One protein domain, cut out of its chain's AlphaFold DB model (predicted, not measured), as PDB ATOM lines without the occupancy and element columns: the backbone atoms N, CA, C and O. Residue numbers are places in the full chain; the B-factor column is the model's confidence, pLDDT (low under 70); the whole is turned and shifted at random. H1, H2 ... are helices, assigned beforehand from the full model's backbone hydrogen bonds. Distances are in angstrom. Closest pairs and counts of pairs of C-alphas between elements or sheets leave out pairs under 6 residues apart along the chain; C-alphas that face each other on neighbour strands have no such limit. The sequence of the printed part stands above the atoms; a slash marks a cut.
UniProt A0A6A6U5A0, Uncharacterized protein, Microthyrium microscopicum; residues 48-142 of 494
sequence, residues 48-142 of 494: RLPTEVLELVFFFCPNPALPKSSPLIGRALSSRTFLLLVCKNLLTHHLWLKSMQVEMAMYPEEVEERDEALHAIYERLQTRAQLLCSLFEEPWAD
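Overview. This is residues 48 to 142 of the 494 residues of an uncharacterized protein of Microthyrium microscopicum (UniProt A0A6A6U5A0). A long helical hairpin, H4 and H5 side by side, has a small head of three shorter helices, H1, H2 and H3, at the end away from its turn. Residues 107 to 113, of which 111 to 113 belong to H5, stick out at the other end. The 95 printed residues hold five named helices, in the order H1 H2 H3 H4 H5, and no named strand; the class is all helix. The whole is loose, with a radius of gyration of the C-alphas of 16.7 A, and a rod spanning 54 by 21 by 18 A.

Arrangement. H1, residues 51 to 60, touches H3, residues 71 to 77; their closest C-alphas, of Thr 51 and Ala 76, are 5.6 A apart. Their lines stand at 72 degrees, only just about perpendicular. H2, residues 65 to 69, touches H3 only at the corner by their link, with the C-alphas of Pro 67 and Gly 74 closest at 3.8 A. H1 is close to H4, residues 80 to 104, but not clearly touching: the closest C-alphas, of Phe 59 and Val 86, are 6.0 A apart. H4 and H5, residues 111 to 137, form a helical hairpin and touch, at a shallow tilt of 15 degrees, opposite ways; the closest C-alphas, of His 94 and Leu 125, are 6.3 A apart. H5 is apart from H1, H2 and H3. In all five helices every O i to N i+4 pair is within hydrogen-bond range.

Along the chain. H1 begins at C-alpha 51 (9.596, 26.125, -13.107) and is 14.4 A long. H2 is 6.0 A and H3 9.8 A long. H4 is 35.7 A long and ends at C-alpha 104 (1.624, 63.384, -25.362). H5 is 38.7 A long and ends at C-alpha 137 (18.303, 34.793, -31.303).

Size, cuts and confidence. The two farthest C-alphas, of Arg 48 and Glu 109, are 54.3 A apart. The printed part has no cut and no long link. The mean pLDDT of the printed part is 81.5; residues 93 to 109 are under 70.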
ATOM      1  N   ARG A  48      17.440  24.551  -8.923       95.75
ATOM      2  CA  ARG A  48      16.549  23.799  -8.026       95.75
ATOM      3  C   ARG A  48      15.203  24.481  -7.814       95.75
ATOM      4  O   ARG A  48      14.347  23.881  -7.169       95.75
ATOM      5  N   LEU A  49      15.034  25.711  -8.296       95.81
ATOM      6  CA  LEU A  49      13.757  26.400  -8.189       95.81
ATOM      7  C   LEU A  49      12.695  25.694  -9.049       95.81
ATOM      8  O   LEU A  49      13.024  25.182 -10.124       95.81
ATOM      9  N   PRO A  50      11.429  25.671  -8.600       97.00
ATOM     10  CA  PRO A  50      10.311  25.252  -9.435       97.00
ATOM     11  C   PRO A  50      10.223  26.088 -10.717       97.00
ATOM     12  O   PRO A  50      10.575  27.272 -10.721       97.00
ATOM     13  N   THR A  51       9.735  25.474 -11.796       96.38
ATOM     14  CA  THR A  51       9.596  26.125 -13.107       96.38
ATOM     15  C   THR A  51       8.757  27.394 -13.014       96.38
ATOM     16  O   THR A  51       9.140  28.408 -13.578       96.38
ATOM     17  N   GLU A  52       7.693  27.381 -12.219       93.62
ATOM     18  CA  GLU A  52       6.768  28.500 -12.035       93.62
ATOM     19  C   GLU A  52       7.467  29.717 -11.411       93.62
ATOM     20  O   GLU A  52       7.204  30.858 -11.780       93.62
ATOM     21  N   VAL A  53       8.403  29.484 -10.484       93.88
ATOM     22  CA  VAL A  53       9.182  30.561  -9.857       93.88
ATOM     23  C   VAL A  53      10.178  31.144 -10.857       93.88
ATOM     24  O   VAL A  53      10.329  32.360 -10.928       93.88
ATOM     25  N   LEU A  54      10.837  30.296 -11.653       95.50
ATOM     26  CA  LEU A  54      11.737  30.752 -12.716       95.50
ATOM     27  C   LEU A  54      10.981  31.561 -13.776       95.50
ATOM     28  O   LEU A  54      11.463  32.613 -14.189       95.50
ATOM     29  N   GLU A  55       9.799  31.093 -14.176       94.62
ATOM     30  CA  GLU A  55       8.899  31.785 -15.096       94.62
ATOM     31  C   GLU A  55       8.495  33.156 -14.540       94.62
ATOM     32  O   GLU A  55       8.641  34.153 -15.237       94.62
ATOM     33  N   LEU A  56       8.085  33.259 -13.272       90.69
ATOM     34  CA  LEU A  56       7.763  34.550 -12.650       90.69
ATOM     35  C   LEU A  56       8.967  35.497 -12.610       90.69
ATOM     36  O   LEU A  56       8.843  36.657 -13.001       90.69
ATOM     37  N   VAL A  57      10.138  35.011 -12.187       92.44
ATOM     38  CA  VAL A  57      11.369  35.820 -12.161       92.44
ATOM     39  C   VAL A  57      11.685  36.351 -13.557       92.44
ATOM     40  O   VAL A  57      11.952  37.539 -13.711       92.44
ATOM     41  N   PHE A  58      11.610  35.501 -14.581       94.62
ATOM     42  CA  PHE A  58      11.875  35.914 -15.955       94.62
ATOM     43  C   PHE A  58      10.779  36.818 -16.532       94.62
ATOM     44  O   PHE A  58      11.071  37.709 -17.321       94.62
ATOM     45  N   PHE A  59       9.521  36.631 -16.140       90.75
ATOM     46  CA  PHE A  59       8.408  37.467 -16.582       90.75
ATOM     47  C   PHE A  59       8.543  38.910 -16.088       90.75
ATOM     48  O   PHE A  59       8.324  39.843 -16.857       90.75
ATOM     49  N   PHE A  60       8.936  39.100 -14.825       86.69
ATOM     50  CA  PHE A  60       9.157  40.430 -14.246       86.69
ATOM     51  C   PHE A  60      10.529  41.015 -14.586       86.69
ATOM     52  O   PHE A  60      10.692  42.234 -14.633       86.69
ATOM     53  N   CYS A  61      11.518  40.161 -14.839       89.38
ATOM     54  CA  CYS A  61      12.865  40.551 -15.226       89.38
ATOM     55  C   CYS A  61      13.280  39.739 -16.458       89.38
ATOM     56  O   CYS A  61      13.967  38.723 -16.303       89.38
ATOM     57  N   PRO A  62      12.876  40.160 -17.674       89.00
ATOM     58  CA  PRO A  62      13.144  39.432 -18.911       89.00
ATOM     59  C   PRO A  62      14.621  39.563 -19.294       89.00
ATOM     60  O   PRO A  62      14.994  40.243 -20.240       89.00
ATOM     61  N   ASN A  63      15.491  38.933 -18.508       92.69
ATOM     62  CA  ASN A  63      16.929  38.946 -18.680       92.69
ATOM     63  C   ASN A  63      17.345  37.707 -19.485       92.69
ATOM     64  O   ASN A  63      17.349  36.604 -18.928       92.69
ATOM     65  N   PRO A  64      17.766  37.850 -20.755       91.62
ATOM     66  CA  PRO A  64      18.126  36.718 -21.605       91.62
ATOM     67  C   PRO A  64      19.351  35.952 -21.079       91.62
ATOM     68  O   PRO A  64      19.563  34.799 -21.453       91.62
ATOM     69  N   ALA A  65      20.142  36.535 -20.169       93.75
ATOM     70  CA  ALA A  65      21.241  35.838 -19.510       93.75
ATOM     71  C   ALA A  65      20.761  34.706 -18.581       93.75
ATOM     72  O   ALA A  65      21.486  33.730 -18.388       93.75
ATOM     73  N   LEU A  66      19.542  34.791 -18.034       94.25
ATOM     74  CA  LEU A  66      18.992  33.774 -17.135       94.25
ATOM     75  C   LEU A  66      18.857  32.398 -17.826       94.25
ATOM     76  O   LEU A  66      19.484  31.444 -17.361       94.25
ATOM     77  N   PRO A  67      18.143  32.258 -18.956       95.06
ATOM     78  CA  PRO A  67      18.065  30.992 -19.682       95.06
ATOM     79  C   PRO A  67      19.401  30.563 -20.317       95.06
ATOM     80  O   PRO A  67      19.626  29.365 -20.487       95.06
ATOM     81  N   LYS A  68      20.326  31.498 -20.598       93.75
ATOM     82  CA  LYS A  68      21.704  31.176 -21.030       93.75
ATOM     83  C   LYS A  68      22.550  30.546 -19.929       93.75
ATOM     84  O   LYS A  68      23.421  29.728 -20.218       93.75
ATOM     85  N   SER A  69      22.317  30.935 -18.676       95.12
ATOM     86  CA  SER A  69      23.143  30.512 -17.540       95.12
ATOM     87  C   SER A  69      23.080  29.004 -17.274       95.12
ATOM     88  O   SER A  69      24.033  28.427 -16.749       95.12
ATOM     89  N   SER A  70      21.982  28.348 -17.661       95.50
ATOM     90  CA  SER A  70      21.809  26.906 -17.534       95.50
ATOM     91  C   SER A  70      20.854  26.352 -18.594       95.50
ATOM     92  O   SER A  70      19.722  26.828 -18.694       95.50
ATOM     93  N   PRO A  71      21.212  25.255 -19.291       94.44
ATOM     94  CA  PRO A  71      20.298  24.561 -20.197       94.44
ATOM     95  C   PRO A  71      19.015  24.057 -19.522       94.44
ATOM     96  O   PRO A  71      17.999  23.883 -20.192       94.44
ATOM     97  N   LEU A  72      19.053  23.784 -18.211       95.56
ATOM     98  CA  LEU A  72      17.872  23.353 -17.462       95.56
ATOM     99  C   LEU A  72      16.911  24.516 -17.234       95.56
ATOM    100  O   LEU A  72      15.711  24.342 -17.424       95.56
ATOM    101  N   ILE A  73      17.445  25.694 -16.899       96.81
ATOM    102  CA  ILE A  73      16.656  26.925 -16.762       96.81
ATOM    103  C   ILE A  73      16.106  27.340 -18.125       96.81
ATOM    104  O   ILE A  73      14.910  27.579 -18.237       96.81
ATOM    105  N   GLY A  74      16.938  27.336 -19.171       95.69
ATOM    106  CA  GLY A  74      16.497  27.593 -20.542       95.69
ATOM    107  C   GLY A  74      15.315  26.709 -20.919       95.69
ATOM    108  O   GLY A  74      14.264  27.222 -21.274       95.69
ATOM    109  N   ARG A  75      15.427  25.389 -20.712       95.00
ATOM    110  CA  ARG A  75      14.336  24.444 -20.985       95.00
ATOM    111  C   ARG A  75      13.084  24.685 -20.139       95.00
ATOM    112  O   ARG A  75      11.988  24.457 -20.640       95.00
ATOM    113  N   ALA A  76      13.238  25.087 -18.878       95.56
ATOM    114  CA  ALA A  76      12.111  25.431 -18.013       95.56
ATOM    115  C   ALA A  76      11.359  26.664 -18.543       95.56
ATOM    116  O   ALA A  76      10.136  26.669 -18.545       95.56
ATOM    117  N   LEU A  77      12.086  27.654 -19.071       95.81
ATOM    118  CA  LEU A  77      11.537  28.885 -19.647       95.81
ATOM    119  C   LEU A  77      11.109  28.747 -21.121       95.81
ATOM    120  O   LEU A  77      10.429  29.618 -21.651       95.81
ATOM    121  N   SER A  78      11.457  27.648 -21.797       94.44
ATOM    122  CA  SER A  78      11.052  27.356 -23.182       94.44
ATOM    123  C   SER A  78       9.576  26.959 -23.336       94.44
ATOM    124  O   SER A  78       9.168  26.523 -24.414       94.44
ATOM    125  N   SER A  79       8.764  27.037 -22.278       93.44
ATOM    126  CA  SER A  79       7.334  26.742 -22.366       93.44
ATOM    127  C   SER A  79       6.666  27.682 -23.375       93.44
ATOM    128  O   SER A  79       6.738  28.904 -23.254       93.44
ATOM    129  N   ARG A  80       5.990  27.117 -24.384       90.69
ATOM    130  CA  ARG A  80       5.326  27.886 -25.454       90.69
ATOM    131  C   ARG A  80       4.338  28.912 -24.895       90.69
ATOM    132  O   ARG A  80       4.307  30.054 -25.344       90.69
ATOM    133  N   THR A  81       3.548  28.504 -23.904       89.00
ATOM    134  CA  THR A  81       2.572  29.367 -23.227       89.00
ATOM    135  C   THR A  81       3.259  30.517 -22.499       89.00
ATOM    136  O   THR A  81       2.792  31.652 -22.552       89.00
ATOM    137  N   PHE A  82       4.392  30.236 -21.859       91.75
ATOM    138  CA  PHE A  82       5.163  31.242 -21.147       91.75
ATOM    139  C   PHE A  82       5.819  32.247 -22.102       91.75
ATOM    140  O   PHE A  82       5.672  33.454 -21.924       91.75
ATOM    141  N   LEU A  83       6.458  31.768 -23.173       91.38
ATOM    142  CA  LEU A  83       7.048  32.616 -24.214       91.38
ATOM    143  C   LEU A  83       6.015  33.545 -24.864       91.38
ATOM    144  O   LEU A  83       6.311  34.717 -25.101       91.38
ATOM    145  N   LEU A  84       4.789  33.055 -25.093       87.62
ATOM    146  CA  LEU A  84       3.667  33.887 -25.535       87.62
ATOM    147  C   LEU A  84       3.335  34.993 -24.545       87.62
ATOM    148  O   LEU A  84       3.099  36.125 -24.956       87.62
ATOM    149  N   LEU A  85       3.292  34.667 -23.255       87.88
ATOM    150  CA  LEU A  85       2.958  35.626 -22.213       87.88
ATOM    151  C   LEU A  85       4.032  36.715 -22.103       87.88
ATOM    152  O   LEU A  85       3.695  37.894 -22.031       87.88
ATOM    153  N   VAL A  86       5.312  36.334 -22.171       89.19
ATOM    154  CA  VAL A  86       6.444  37.272 -22.199       89.19
ATOM    155  C   VAL A  86       6.371  38.168 -23.436       89.19
ATOM    156  O   VAL A  86       6.461  39.385 -23.307       89.19
ATOM    157  N   CYS A  87       6.127  37.603 -24.624       87.38
ATOM    158  CA  CYS A  87       5.963  38.399 -25.844       87.38
ATOM    159  C   CYS A  87       4.766  39.341 -25.762       87.38
ATOM    160  O   CYS A  87       4.892  40.516 -26.095       87.38
ATOM    161  N   LYS A  88       3.613  38.849 -25.293       85.25
ATOM    162  CA  LYS A  88       2.416  39.671 -25.105       85.25
ATOM    163  C   LYS A  88       2.724  40.813 -24.145       85.25
ATOM    164  O   LYS A  88       2.381  41.940 -24.465       85.25
ATOM    165  N   ASN A  89       3.409  40.573 -23.028       85.25
ATOM    166  CA  ASN A  89       3.796  41.629 -22.089       85.25
ATOM    167  C   ASN A  89       4.721  42.671 -22.750       85.25
ATOM    168  O   ASN A  89       4.392  43.858 -22.780       85.25
ATOM    169  N   LEU A  90       5.813  42.220 -23.373       84.19
ATOM    170  CA  LEU A  90       6.783  43.100 -24.030       84.19
ATOM    171  C   LEU A  90       6.145  43.944 -25.149       84.19
ATOM    172  O   LEU A  90       6.447  45.133 -25.269       84.19
ATOM    173  N   LEU A  91       5.223  43.365 -25.926       80.25
ATOM    174  CA  LEU A  91       4.537  44.049 -27.027       80.25
ATOM    175  C   LEU A  91       3.367  44.926 -26.572       80.25
ATOM    176  O   LEU A  91       3.204  46.032 -27.079       80.25
ATOM    177  N   THR A  92       2.546  44.476 -25.622       78.75
ATOM    178  CA  THR A  92       1.398  45.270 -25.135       78.75
ATOM    179  C   THR A  92       1.857  46.548 -24.461       78.75
ATOM    180  O   THR A  92       1.240  47.593 -24.647       78.75
ATOM    181  N   HIS A  93       2.986  46.509 -23.759       66.56
ATOM    182  CA  HIS A  93       3.542  47.709 -23.158       66.56
ATOM    183  C   HIS A  93       4.170  48.654 -24.201       66.56
ATOM    184  O   HIS A  93       4.174  49.866 -23.992       66.56
ATOM    185  N   HIS A  94       4.658  48.130 -25.331       62.47
ATOM    186  CA  HIS A  94       5.097  48.928 -26.482       62.47
ATOM    187  C   HIS A  94       3.910  49.606 -27.189       62.47
ATOM    188  O   HIS A  94       3.978  50.791 -27.503       62.47
ATOM    189  N   LEU A  95       2.800  48.887 -27.400       60.84
ATOM    190  CA  LEU A  95       1.573  49.457 -27.972       60.84
ATOM    191  C   LEU A  95       0.956  50.521 -27.055       60.84
ATOM    192  O   LEU A  95       0.515  51.558 -27.539       60.84
ATOM    193  N   TRP A  96       0.997  50.307 -25.737       63.53
ATOM    194  CA  TRP A  96       0.572  51.305 -24.755       63.53
ATOM    195  C   TRP A  96       1.429  52.580 -24.817       63.53
ATOM    196  O   TRP A  96       0.888  53.677 -24.883       63.53
ATOM    197  N   LEU A  97       2.757  52.450 -24.888       58.06
ATOM    198  CA  LEU A  97       3.662  53.600 -25.024       58.06
ATOM    199  C   LEU A  97       3.472  54.347 -26.353       58.06
ATOM    200  O   LEU A  97       3.536  55.570 -26.365       58.06
ATOM    201  N   LYS A  98       3.194  53.648 -27.462       59.19
ATOM    202  CA  LYS A  98       2.847  54.298 -28.740       59.19
ATOM    203  C   LYS A  98       1.514  55.042 -28.678       59.19
ATOM    204  O   LYS A  98       1.409  56.126 -29.237       59.19
ATOM    205  N   SER A  99       0.522  54.495 -27.976       56.06
ATOM    206  CA  SER A  99      -0.729  55.210 -27.699       56.06
ATOM    207  C   SER A  99      -0.460  56.485 -26.895       56.06
ATOM    208  O   SER A  99      -0.976  57.540 -27.243       56.06
ATOM    209  N   MET A 100       0.422  56.411 -25.892       51.03
ATOM    210  CA  MET A 100       0.844  57.582 -25.117       51.03
ATOM    211  C   MET A 100       1.643  58.591 -25.954       51.03
ATOM    212  O   MET A 100       1.522  59.779 -25.709       51.03
ATOM    213  N   GLN A 101       2.418  58.174 -26.965       56.94
ATOM    214  CA  GLN A 101       3.113  59.109 -27.870       56.94
ATOM    215  C   GLN A 101       2.143  59.969 -28.684       56.94
ATOM    216  O   GLN A 101       2.395  61.157 -28.862       56.94
ATOM    217  N   VAL A 102       1.045  59.383 -29.173       55.84
ATOM    218  CA  VAL A 102      -0.005  60.130 -29.889       55.84
ATOM    219  C   VAL A 102      -0.680  61.132 -28.951       55.84
ATOM    220  O   VAL A 102      -0.991  62.245 -29.356       55.84
ATOM    221  N   GLU A 103      -0.839  60.758 -27.685       50.69
ATOM    222  CA  GLU A 103      -1.522  61.557 -26.671       50.69
ATOM    223  C   GLU A 103      -0.639  62.686 -26.107       50.69
ATOM    224  O   GLU A 103      -1.052  63.840 -26.054       50.69
ATOM    225  N   MET A 104       0.627  62.396 -25.793       49.25
ATOM    226  CA  MET A 104       1.624  63.384 -25.362       49.25
ATOM    227  C   MET A 104       2.016  64.346 -26.485       49.25
ATOM    228  O   MET A 104       2.403  65.476 -26.214       49.25
ATOM    229  N   ALA A 105       1.880  63.942 -27.751       54.38
ATOM    230  CA  ALA A 105       2.022  64.847 -28.886       54.38
ATOM    231  C   ALA A 105       0.942  65.943 -28.927       54.38
ATOM    232  O   ALA A 105       1.143  66.937 -29.633       54.38
ATOM    233  N   MET A 106      -0.165  65.783 -28.188       49.25
ATOM    234  CA  MET A 106      -1.237  66.776 -28.092       49.25
ATOM    235  C   MET A 106      -1.068  67.785 -26.943       49.25
ATOM    236  O   MET A 106      -1.714  68.827 -27.004       49.25
ATOM    237  N   TYR A 107      -0.218  67.531 -25.934       52.34
ATOM    238  CA  TYR A 107      -0.171  68.352 -24.707       52.34
ATOM    239  C   TYR A 107       1.221  68.564 -24.078       52.34
ATOM    240  O   TYR A 107       1.484  68.108 -22.965       52.34
ATOM    241  N   PRO A 108       2.105  69.320 -24.734       47.66
ATOM    242  CA  PRO A 108       3.082  70.109 -23.989       47.66
ATOM    243  C   PRO A 108       3.095  71.560 -24.482       47.66
ATOM    244  O   PRO A 108       3.165  71.827 -25.682       47.66
ATOM    245  N   GLU A 109       3.015  72.505 -23.542       59.66
ATOM    246  CA  GLU A 109       3.092  73.943 -23.839       59.66
ATOM    247  C   GLU A 109       4.500  74.363 -24.302       59.66
ATOM    248  O   GLU A 109       4.636  75.367 -25.004       59.66
ATOM    249  N   GLU A 110       5.533  73.567 -23.996       71.31
ATOM    250  CA  GLU A 110       6.925  73.820 -24.380       71.31
ATOM    251  C   GLU A 110       7.516  72.658 -25.197       71.31
ATOM    252  O   GLU A 110       7.361  71.476 -24.883       71.31
ATOM    253  N   VAL A 111       8.192  73.003 -26.297       77.00
ATOM    254  CA  VAL A 111       8.723  72.048 -27.285       77.00
ATOM    255  C   VAL A 111       9.855  71.185 -26.706       77.00
ATOM    256  O   VAL A 111       9.980  70.024 -27.080       77.00
ATOM    257  N   GLU A 112      10.644  71.717 -25.771       80.50
ATOM    258  CA  GLU A 112      11.823  71.027 -25.226       80.50
ATOM    259  C   GLU A 112      11.447  69.853 -24.301       80.50
ATOM    260  O   GLU A 112      11.946  68.744 -24.496       80.50
ATOM    261  N   GLU A 113      10.490  70.029 -23.380       75.75
ATOM    262  CA  GLU A 113      10.018  68.939 -22.504       75.75
ATOM    263  C   GLU A 113       9.368  67.794 -23.300       75.75
ATOM    264  O   GLU A 113       9.485  66.614 -22.950       75.75
ATOM    265  N   ARG A 114       8.710  68.129 -24.418       74.75
ATOM    266  CA  ARG A 114       8.141  67.146 -25.346       74.75
ATOM    267  C   ARG A 114       9.215  66.261 -25.952       74.75
ATOM    268  O   ARG A 114       9.039  65.042 -26.012       74.75
ATOM    269  N   ASP A 115      10.287  66.872 -26.439       78.44
ATOM    270  CA  ASP A 115      11.350  66.168 -27.142       78.44
ATOM    271  C   ASP A 115      12.132  65.266 -26.182       78.44
ATOM    272  O   ASP A 115      12.410  64.113 -26.523       78.44
ATOM    273  N   GLU A 116      12.382  65.715 -24.948       79.25
ATOM    274  CA  GLU A 116      12.993  64.889 -23.900       79.25
ATOM    275  C   GLU A 116      12.117  63.688 -23.521       79.25
ATOM    276  O   GLU A 116      12.593  62.546 -23.476       79.25
ATOM    277  N   ALA A 117      10.814  63.902 -23.309       75.38
ATOM    278  CA  ALA A 117       9.886  62.823 -22.987       75.38
ATOM    279  C   ALA A 117       9.751  61.815 -24.140       75.38
ATOM    280  O   ALA A 117       9.770  60.598 -23.920       75.38
ATOM    281  N   LEU A 118       9.657  62.298 -25.383       73.38
ATOM    282  CA  LEU A 118       9.625  61.451 -26.575       73.38
ATOM    283  C   LEU A 118      10.917  60.652 -26.730       73.38
ATOM    284  O   LEU A 118      10.848  59.459 -27.041       73.38
ATOM    285  N   HIS A 119      12.071  61.267 -26.472       79.81
ATOM    286  CA  HIS A 119      13.362  60.594 -26.511       79.81
ATOM    287  C   HIS A 119      13.441  59.474 -25.467       79.81
ATOM    288  O   HIS A 119      13.734  58.330 -25.818       79.81
ATOM    289  N   ALA A 120      13.054  59.744 -24.216       77.25
ATOM    290  CA  ALA A 120      13.028  58.741 -23.150       77.25
ATOM    291  C   ALA A 120      12.076  57.570 -23.460       77.25
ATOM    292  O   ALA A 120      12.372  56.406 -23.165       77.25
ATOM    293  N   ILE A 121      10.922  57.844 -24.077       76.19
ATOM    294  CA  ILE A 121      10.008  56.793 -24.537       76.19
ATOM    295  C   ILE A 121      10.653  55.988 -25.670       76.19
ATOM    296  O   ILE A 121      10.600  54.756 -25.642       76.19
ATOM    297  N   TYR A 122      11.259  56.656 -26.652       75.44
ATOM    298  CA  TYR A 122      11.905  56.007 -27.789       75.44
ATOM    299  C   TYR A 122      13.040  55.081 -27.342       75.44
ATOM    300  O   TYR A 122      13.071  53.922 -27.758       75.44
ATOM    301  N   GLU A 123      13.899  55.529 -26.423       79.50
ATOM    302  CA  GLU A 123      14.951  54.693 -25.846       79.50
ATOM    303  C   GLU A 123      14.377  53.442 -25.169       79.50
ATOM    304  O   GLU A 123      14.807  52.326 -25.460       79.50
ATOM    305  N   ARG A 124      13.323  53.579 -24.351       76.06
ATOM    306  CA  ARG A 124      12.658  52.428 -23.706       76.06
ATOM    307  C   ARG A 124      12.081  51.441 -24.721       76.06
ATOM    308  O   ARG A 124      12.135  50.226 -24.502       76.06
ATOM    309  N   LEU A 125      11.505  51.938 -25.816       73.31
ATOM    310  CA  LEU A 125      10.993  51.096 -26.901       73.31
ATOM    311  C   LEU A 125      12.136  50.372 -27.609       73.31
ATOM    312  O   LEU A 125      12.033  49.169 -27.849       73.31
ATOM    313  N   GLN A 126      13.237  51.070 -27.879       80.06
ATOM    314  CA  GLN A 126      14.421  50.505 -28.509       80.06
ATOM    315  C   GLN A 126      15.057  49.416 -27.637       80.06
ATOM    316  O   GLN A 126      15.317  48.324 -28.145       80.06
ATOM    317  N   THR A 127      15.219  49.638 -26.329       80.62
ATOM    318  CA  THR A 127      15.731  48.620 -25.394       80.62
ATOM    319  C   THR A 127      14.853  47.369 -25.390       80.62
ATOM    320  O   THR A 127      15.353  46.244 -25.405       80.62
ATOM    321  N   ARG A 128      13.525  47.528 -25.415       80.50
ATOM    322  CA  ARG A 128      12.590  46.391 -25.441       80.50
ATOM    323  C   ARG A 128      12.568  45.667 -26.780       80.50
ATOM    324  O   ARG A 128      12.474  44.442 -26.794       80.50
ATOM    325  N   ALA A 129      12.679  46.391 -27.890       79.94
ATOM    326  CA  ALA A 129      12.818  45.796 -29.213       79.94
ATOM    327  C   ALA A 129      14.124  44.993 -29.310       79.94
ATOM    328  O   ALA A 129      14.105  43.842 -29.737       79.94
ATOM    329  N   GLN A 130      15.239  45.547 -28.827       84.25
ATOM    330  CA  GLN A 130      16.522  44.843 -28.740       84.25
ATOM    331  C   GLN A 130      16.433  43.602 -27.853       84.25
ATOM    332  O   GLN A 130      16.995  42.561 -28.195       84.25
ATOM    333  N   LEU A 131      15.701  43.682 -26.742       84.94
ATOM    334  CA  LEU A 131      15.456  42.539 -25.878       84.94
ATOM    335  C   LEU A 131      14.640  41.452 -26.589       84.94
ATOM    336  O   LEU A 131      15.021  40.288 -26.532       84.94
ATOM    337  N   LEU A 132      13.558  41.814 -27.281       85.62
ATOM    338  CA  LEU A 132      12.775  40.877 -28.091       85.62
ATOM    339  C   LEU A 132      13.647  40.211 -29.159       85.62
ATOM    340  O   LEU A 132      13.672  38.987 -29.238       85.62
ATOM    341  N   CYS A 133      14.423  40.993 -29.913       84.44
ATOM    342  CA  CYS A 133      15.382  40.469 -30.885       84.44
ATOM    343  C   CYS A 133      16.376  39.507 -30.230       84.44
ATOM    344  O   CYS A 133      16.557  38.398 -30.722       84.44
ATOM    345  N   SER A 134      16.937  39.881 -29.077       86.19
ATOM    346  CA  SER A 134      17.858  39.027 -28.322       86.19
ATOM    347  C   SER A 134      17.192  37.712 -27.923       86.19
ATOM    348  O   SER A 134      17.783  36.661 -28.118       86.19
ATOM    349  N   LEU A 135      15.947  37.741 -27.431       86.06
ATOM    350  CA  LEU A 135      15.172  36.539 -27.100       86.06
ATOM    351  C   LEU A 135      14.927  35.648 -28.326       86.06
ATOM    352  O   LEU A 135      14.926  34.426 -28.194       86.06
ATOM    353  N   PHE A 136      14.747  36.238 -29.509       84.00
ATOM    354  CA  PHE A 136      14.566  35.515 -30.771       84.00
ATOM    355  C   PHE A 136      15.866  35.002 -31.394       84.00
ATOM    356  O   PHE A 136      15.818  34.259 -32.371       84.00
ATOM    357  N   GLU A 137      17.028  35.379 -30.880       86.94
ATOM    358  CA  GLU A 137      18.303  34.793 -31.303       86.94
ATOM    359  C   GLU A 137      18.677  33.578 -30.451       86.94
ATOM    360  O   GLU A 137      19.581  32.811 -30.792       86.94
ATOM    361  N   GLU A 138      17.945  33.355 -29.361       88.62
ATOM    362  CA  GLU A 138      18.279  32.314 -28.417       88.62
ATOM    363  C   GLU A 138      17.870  30.911 -28.876       88.62
ATOM    364  O   GLU A 138      16.707  30.669 -29.198       88.62
ATOM    365  N   PRO A 139      18.771  29.917 -28.785       86.06
ATOM    366  CA  PRO A 139      18.477  28.547 -29.197       86.06
ATOM    367  C   PRO A 139      17.466  27.834 -28.285       86.06
ATOM    368  O   PRO A 139      16.969  26.768 -28.644       86.06
ATOM    369  N   TRP A 140      17.197  28.373 -27.090       85.44
ATOM    370  CA  TRP A 140      16.194  27.837 -26.168       85.44
ATOM    371  C   TRP A 140      14.789  28.391 -26.442       85.44
ATOM    372  O   TRP A 140      13.811  27.758 -26.041       85.44
ATOM    373  N   ALA A 141      14.659  29.529 -27.124       85.19
ATOM    374  CA  ALA A 141      13.363  30.014 -27.571       85.19
ATOM    375  C   ALA A 141      12.929  29.184 -28.788       85.19
ATOM    376  O   ALA A 141      13.723  28.943 -29.697       85.19
ATOM    377  N   ASP A 142      11.680  28.712 -28.820       82.50
ATOM    378  CA  ASP A 142      11.149  28.022 -30.001       82.50
ATOM    379  C   ASP A 142      11.019  29.030 -31.156       82.50
ATOM    380  O   ASP A 142      10.006  29.712 -31.314       82.50
TER     381      ASP A 142